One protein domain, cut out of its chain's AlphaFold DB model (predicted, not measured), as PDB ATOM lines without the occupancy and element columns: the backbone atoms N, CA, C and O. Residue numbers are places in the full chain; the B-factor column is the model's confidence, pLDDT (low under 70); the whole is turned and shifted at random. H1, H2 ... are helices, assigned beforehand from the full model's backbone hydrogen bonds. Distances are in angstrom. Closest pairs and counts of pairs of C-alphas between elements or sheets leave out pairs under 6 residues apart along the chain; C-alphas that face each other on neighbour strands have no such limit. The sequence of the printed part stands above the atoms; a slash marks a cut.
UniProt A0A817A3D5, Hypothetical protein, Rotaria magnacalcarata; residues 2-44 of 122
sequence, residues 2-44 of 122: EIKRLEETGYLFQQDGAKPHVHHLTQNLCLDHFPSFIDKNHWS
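AT A GLANCE: This is residues 2 to 44 of the 122 residues of the protein "Hypothetical protein" of Rotaria magnacalcarata (UniProt A0A817A3D5). A loop-rich piece: residues 8 to 18 run extended along the long axis, the chain turns through short H2, comes back as H3, the longest helix, and turns once more so that residues 34 to 40 run back toward the H2 end. Short H1 is at the end of the long axis away from H2. The printed part has 43 residues with three named helices, H1, H2 and H3 in that order, and no named strand; under half of the residues, 18 of the 43, are in named elements. The class is all helix, meaning that the named elements are all helices. The whole is only just loose, close to compact, with a radius of gyration of the C-alphas of 11.2 A, and its outline is elongated, spanning 30 by 20 by 15 A.

HOW THE PARTS SIT: Start at H1, residues 4 to 7, which touches no helix. Go on to H2, residues 19 to 22: H1 and H2 are apart. Next comes H3, residues 24 to 33, and H1 and H3 are apart as well. Look at His 21 and Gln 27 to see how H2 and H3 stand: they are close but not clearly touching, and these closest C-alphas are 6.9 A apart. The centres of H2 and H3 are 10.8 A apart. In H3 each backbone O of residue i is within hydrogen-bond range of N of residue i+4. H1 and H2 are too short for such a pair, and in each the one pair of O i and N i+3 is not within range.

IN THESE COORDINATES: Find C-alpha 4 at (3.746, -52.524, -50.459); there H1 begins, and it covers 5.8 A from first to last C-alpha, ending at residue 7. Follow residues 8 to 18 to C-alpha 19 at (-20.718, -45.880, -34.939), where H2 begins; it measures 5.4 A to C-alpha 22. After His 23, find C-alpha 24, the first of H3; from there the helix runs 14.2 A to C-alpha 33 at (-1.971, -51.943, -36.552). Residues 34 to 44 come after it and belong to no named element.

THE WHOLE: The two C-alphas farthest apart are those of Glu 8 and Lys 19, 31.1 A. From the first printed C-alpha, Glu 2, to the last, Ser 44, it is 30.5 A. The printed part has no cut. The link from H1 to H2 is long, with 11 residues between them, and the link from H2 to H3 is tight, with 1 residue. In the B-factor column the mean pLDDT of the printed part is 86.0; residues 2 to 9 are under 70, and H1 has a mean of 50, while H2 and H3 each have a mean of 97.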
ATOM      1  N   GLU A   2       1.024 -51.094 -56.098       39.62
ATOM      2  CA  GLU A   2       1.206 -52.122 -55.062       39.62
ATOM      3  C   GLU A   2       1.162 -51.473 -53.675       39.62
ATOM      4  O   GLU A   2       1.929 -50.553 -53.400       39.62
ATOM      5  N   ILE A   3       0.287 -51.991 -52.811       44.78
ATOM      6  CA  ILE A   3       0.099 -51.589 -51.405       44.78
ATOM      7  C   ILE A   3       1.430 -51.591 -50.624       44.78
ATOM      8  O   ILE A   3       1.619 -50.769 -49.735       44.78
ATOM      9  N   LYS A   4       2.400 -52.418 -51.043       44.44
ATOM     10  CA  LYS A   4       3.746 -52.524 -50.459       44.44
ATOM     11  C   LYS A   4       4.533 -51.205 -50.391       44.44
ATOM     12  O   LYS A   4       5.360 -51.062 -49.506       44.44
ATOM     13  N   ARG A   5       4.276 -50.217 -51.265       48.25
ATOM     14  CA  ARG A   5       5.008 -48.927 -51.217       48.25
ATOM     15  C   ARG A   5       4.584 -48.000 -50.074       48.25
ATOM     16  O   ARG A   5       5.322 -47.077 -49.747       48.25
ATOM     17  N   LEU A   6       3.396 -48.196 -49.499       54.25
ATOM     18  CA  LEU A   6       2.898 -47.325 -48.427       54.25
ATOM     19  C   LEU A   6       3.551 -47.652 -47.077       54.25
ATOM     20  O   LEU A   6       3.734 -46.760 -46.256       54.25
ATOM     21  N   GLU A   7       3.954 -48.906 -46.865       54.72
ATOM     22  CA  GLU A   7       4.612 -49.347 -45.628       54.72
ATOM     23  C   GLU A   7       6.005 -48.715 -45.451       54.72
ATOM     24  O   GLU A   7       6.386 -48.378 -44.335       54.72
ATOM     25  N   GLU A   8       6.737 -48.477 -46.544       59.34
ATOM     26  CA  GLU A   8       8.115 -47.956 -46.514       59.34
ATOM     27  C   GLU A   8       8.212 -46.454 -46.195       59.34
ATOM     28  O   GLU A   8       9.265 -45.980 -45.774       59.34
ATOM     29  N   THR A   9       7.134 -45.689 -46.398       63.91
ATOM     30  CA  THR A   9       7.127 -44.217 -46.253       63.91
ATOM     31  C   THR A   9       6.309 -43.720 -45.060       63.91
ATOM     32  O   THR A   9       6.371 -42.536 -44.729       63.91
ATOM     33  N   GLY A  10       5.594 -44.625 -44.383       82.00
ATOM     34  CA  GLY A  10       4.594 -44.286 -43.374       82.00
ATOM     35  C   GLY A  10       3.329 -43.699 -44.006       82.00
ATOM     36  O   GLY A  10       3.370 -42.965 -44.991       82.00
ATOM     37  N   TYR A  11       2.169 -44.023 -43.439       87.31
ATOM     38  CA  TYR A  11       0.884 -43.488 -43.888       87.31
ATOM     39  C   TYR A  11      -0.006 -43.128 -42.702       87.31
ATOM     40  O   TYR A  11       0.157 -43.638 -41.595       87.31
ATOM     41  N   LEU A  12      -0.962 -42.237 -42.950       90.31
ATOM     42  CA  LEU A  12      -2.002 -41.868 -42.002       90.31
ATOM     43  C   LEU A  12      -3.299 -42.569 -42.402       90.31
ATOM     44  O   LEU A  12      -3.822 -42.329 -43.491       90.31
ATOM     45  N   PHE A  13      -3.818 -43.426 -41.528       93.12
ATOM     46  CA  PHE A  13      -5.139 -44.011 -41.706       93.12
ATOM     47  C   PHE A  13      -6.222 -43.008 -41.284       93.12
ATOM     48  O   PHE A  13      -6.178 -42.445 -40.187       93.12
ATOM     49  N   GLN A  14      -7.209 -42.798 -42.154       92.56
ATOM     50  CA  GLN A  14      -8.365 -41.940 -41.911       92.56
ATOM     51  C   GLN A  14      -9.647 -42.717 -42.222       92.56
ATOM     52  O   GLN A  14      -9.733 -43.411 -43.233       92.56
ATOM     53  N   GLN A  15     -10.640 -42.582 -41.344       92.69
ATOM     54  CA  GLN A  15     -12.008 -43.069 -41.527       92.69
ATOM     55  C   GLN A  15     -12.993 -42.049 -40.935       92.69
ATOM     56  O   GLN A  15     -12.592 -41.174 -40.165       92.69
ATOM     57  N   ASP A  16     -14.264 -42.117 -41.327       92.56
ATOM     58  CA  ASP A  16     -15.304 -41.224 -40.816       92.56
ATOM     59  C   ASP A  16     -15.799 -41.642 -39.416       92.56
ATOM     60  O   ASP A  16     -15.476 -42.707 -38.888       92.56
ATOM     61  N   GLY A  17     -16.626 -40.792 -38.805       92.75
ATOM     62  CA  GLY A  17     -17.142 -40.969 -37.444       92.75
ATOM     63  C   GLY A  17     -18.313 -41.952 -37.292       92.75
ATOM     64  O   GLY A  17     -19.099 -41.798 -36.353       92.75
ATOM     65  N   ALA A  18     -18.490 -42.928 -38.190       93.56
ATOM     66  CA  ALA A  18     -19.577 -43.904 -38.083       93.56
ATOM     67  C   ALA A  18     -19.495 -44.717 -36.772       93.56
ATOM     68  O   ALA A  18     -18.411 -44.996 -36.258       93.56
ATOM     69  N   LYS A  19     -20.648 -45.153 -36.229       96.44
ATOM     70  CA  LYS A  19     -20.718 -45.880 -34.939       96.44
ATOM     71  C   LYS A  19     -19.726 -47.054 -34.828       96.44
ATOM     72  O   LYS A  19     -19.081 -47.156 -33.784       96.44
ATOM     73  N   PRO A  20     -19.566 -47.923 -35.848       97.25
ATOM     74  CA  PRO A  20     -18.575 -48.997 -35.791       97.25
ATOM     75  C   PRO A  20     -17.131 -48.487 -35.750       97.25
ATOM     76  O   PRO A  20     -16.301 -49.082 -35.070       97.25
ATOM     77  N   HIS A  21     -16.828 -47.379 -36.431       96.00
ATOM     78  CA  HIS A  21     -15.481 -46.810 -36.508       96.00
ATOM     79  C   HIS A  21     -15.056 -46.184 -35.179       96.00
ATOM     80  O   HIS A  21     -13.927 -46.381 -34.744       96.00
ATOM     81  N   VAL A  22     -15.967 -45.500 -34.477       96.38
ATOM     82  CA  VAL A  22     -15.679 -44.842 -33.184       96.38
ATOM     83  C   VAL A  22     -15.734 -45.789 -31.978       96.38
ATOM     84  O   VAL A  22     -15.439 -45.378 -30.850       96.38
ATOM     85  N   HIS A  23     -16.130 -47.048 -32.185       98.00
ATOM     86  CA  HIS A  23     -16.175 -48.052 -31.129       98.00
ATOM     87  C   HIS A  23     -14.765 -48.349 -30.600       98.00
ATOM     88  O   HIS A  23     -13.821 -48.472 -31.376       98.00
ATOM     89  N   HIS A  24     -14.618 -48.508 -29.282       98.00
ATOM     90  CA  HIS A  24     -13.307 -48.664 -28.638       98.00
ATOM     91  C   HIS A  24     -12.498 -49.849 -29.192       98.00
ATOM     92  O   HIS A  24     -11.294 -49.722 -29.372       98.00
ATOM     93  N   LEU A  25     -13.154 -50.965 -29.536       98.38
ATOM     94  CA  LEU A  25     -12.481 -52.112 -30.164       98.38
ATOM     95  C   LEU A  25     -11.860 -51.754 -31.521       98.38
ATOM     96  O   LEU A  25     -10.731 -52.140 -31.793       98.38
ATOM     97  N   THR A  26     -12.571 -50.991 -32.354       97.94
ATOM     98  CA  THR A  26     -12.067 -50.552 -33.662       97.94
ATOM     99  C   THR A  26     -10.949 -49.529 -33.502       97.94
ATOM    100  O   THR A  26      -9.949 -49.605 -34.205       97.94
ATOM    101  N   GLN A  27     -11.088 -48.596 -32.555       98.06
ATOM    102  CA  GLN A  27     -10.055 -47.599 -32.256       98.06
ATOM    103  C   GLN A  27      -8.759 -48.266 -31.770       98.06
ATOM    104  O   GLN A  27      -7.698 -47.947 -32.293       98.06
ATOM    105  N   ASN A  28      -8.848 -49.236 -30.851       97.94
ATOM    106  CA  ASN A  28      -7.692 -50.006 -30.380       97.94
ATOM    107  C   ASN A  28      -7.042 -50.788 -31.526       97.94
ATOM    108  O   ASN A  28      -5.838 -50.696 -31.717       97.94
ATOM    109  N   LEU A  29      -7.847 -51.467 -32.355       97.00
ATOM    110  CA  LEU A  29      -7.338 -52.168 -33.534       97.00
ATOM    111  C   LEU A  29      -6.550 -51.223 -34.455       97.00
ATOM    112  O   LEU A  29      -5.471 -51.582 -34.915       97.00
ATOM    113  N   CYS A  30      -7.070 -50.018 -34.709       96.06
ATOM    114  CA  CYS A  30      -6.399 -49.030 -35.551       96.06
ATOM    115  C   CYS A  30      -5.076 -48.551 -34.937       96.06
ATOM    116  O   CYS A  30      -4.085 -48.451 -35.653       96.06
ATOM    117  N   LEU A  31      -5.057 -48.286 -33.627       94.81
ATOM    118  CA  LEU A  31      -3.851 -47.881 -32.899       94.81
ATOM    119  C   LEU A  31      -2.771 -48.972 -32.906       94.81
ATOM    120  O   LEU A  31      -1.595 -48.655 -33.035       94.81
ATOM    121  N   ASP A  32      -3.170 -50.241 -32.801       95.38
ATOM    122  CA  ASP A  32      -2.242 -51.374 -32.737       95.38
ATOM    123  C   ASP A  32      -1.634 -51.733 -34.108       95.38
ATOM    124  O   ASP A  32      -0.543 -52.302 -34.163       95.38
ATOM    125  N   HIS A  33      -2.332 -51.441 -35.215       91.56
ATOM    126  CA  HIS A  33      -1.971 -51.943 -36.552       91.56
ATOM    127  C   HIS A  33      -1.530 -50.871 -37.551       91.56
ATOM    128  O   HIS A  33      -0.847 -51.207 -38.522       91.56
ATOM    129  N   PHE A  34      -1.918 -49.604 -37.372       91.38
ATOM    130  CA  PHE A  34      -1.566 -48.542 -38.315       91.38
ATOM    131  C   PHE A  34      -0.414 -47.678 -37.789       91.38
ATOM    132  O   PHE A  34      -0.414 -47.310 -36.618       91.38
ATOM    133  N   PRO A  35       0.543 -47.285 -38.653       91.88
ATOM    134  CA  PRO A  35       1.669 -46.447 -38.238       91.88
ATOM    135  C   PRO A  35       1.229 -45.050 -37.773       91.88
ATOM    136  O   PRO A  35       1.891 -44.430 -36.945       91.88
ATOM    137  N   SER A  36       0.111 -44.546 -38.301       92.56
ATOM    138  CA  SER A  36      -0.549 -43.335 -37.826       92.56
ATOM    139  C   SER A  36      -2.049 -43.413 -38.111       92.56
ATOM    140  O   SER A  36      -2.466 -44.010 -39.107       92.56
ATOM    141  N   PHE A  37      -2.869 -42.816 -37.249       94.06
ATOM    142  CA  PHE A  37      -4.325 -42.911 -37.302       94.06
ATOM    143  C   PHE A  37      -4.993 -41.631 -36.779       94.06
ATOM    144  O   PHE A  37      -4.604 -41.119 -35.730       94.06
ATOM    145  N   ILE A  38      -6.018 -41.133 -37.483       94.62
ATOM    146  CA  ILE A  38      -6.900 -40.072 -36.969       94.62
ATOM    147  C   ILE A  38      -7.966 -40.706 -36.071       94.62
ATOM    148  O   ILE A  38      -8.943 -41.273 -36.564       94.62
ATOM    149  N   ASP A  39      -7.795 -40.603 -34.752       95.62
ATOM    150  CA  ASP A  39      -8.771 -41.148 -33.810       95.62
ATOM    151  C   ASP A  39     -10.091 -40.365 -33.787       95.62
ATOM    152  O   ASP A  39     -10.216 -39.240 -34.285       95.62
ATOM    153  N   LYS A  40     -11.102 -40.980 -33.167       95.00
ATOM    154  CA  LYS A  40     -12.474 -40.462 -33.103       95.00
ATOM    155  C   LYS A  40     -12.608 -39.041 -32.536       95.00
ATOM    156  O   LYS A  40     -13.632 -38.414 -32.785       95.00
ATOM    157  N   ASN A  41     -11.649 -38.557 -31.745       94.88
ATOM    158  CA  ASN A  41     -11.700 -37.220 -31.149       94.88
ATOM    159  C   ASN A  41     -11.088 -36.155 -32.070       94.88
ATOM    160  O   ASN A  41     -11.340 -34.969 -31.873       94.88
ATOM    161  N   HIS A  42     -10.302 -36.571 -33.066       92.88
ATOM    162  CA  HIS A  42      -9.651 -35.681 -34.028       92.88
ATOM    163  C   HIS A  42     -10.413 -35.570 -35.356       92.88
ATOM    164  O   HIS A  42     -10.170 -34.637 -36.120       92.88
ATOM    165  N   TRP A  43     -11.354 -36.478 -35.635       91.38
ATOM    166  CA  TRP A  43     -12.242 -36.368 -36.792       91.38
ATOM    167  C   TRP A  43     -13.509 -35.571 -36.459       91.38
ATOM    168  O   TRP A  43     -14.288 -35.949 -35.582       91.38
ATOM    169  N   SER A  44     -13.757 -34.480 -37.185       88.38
ATOM    170  CA  SER A  44     -14.953 -33.665 -36.981       88.38
ATOM    171  C   SER A  44     -16.226 -34.375 -37.483       88.38
ATOM    172  O   SER A  44     -16.243 -34.941 -38.582       88.38
TER     173      SER A  44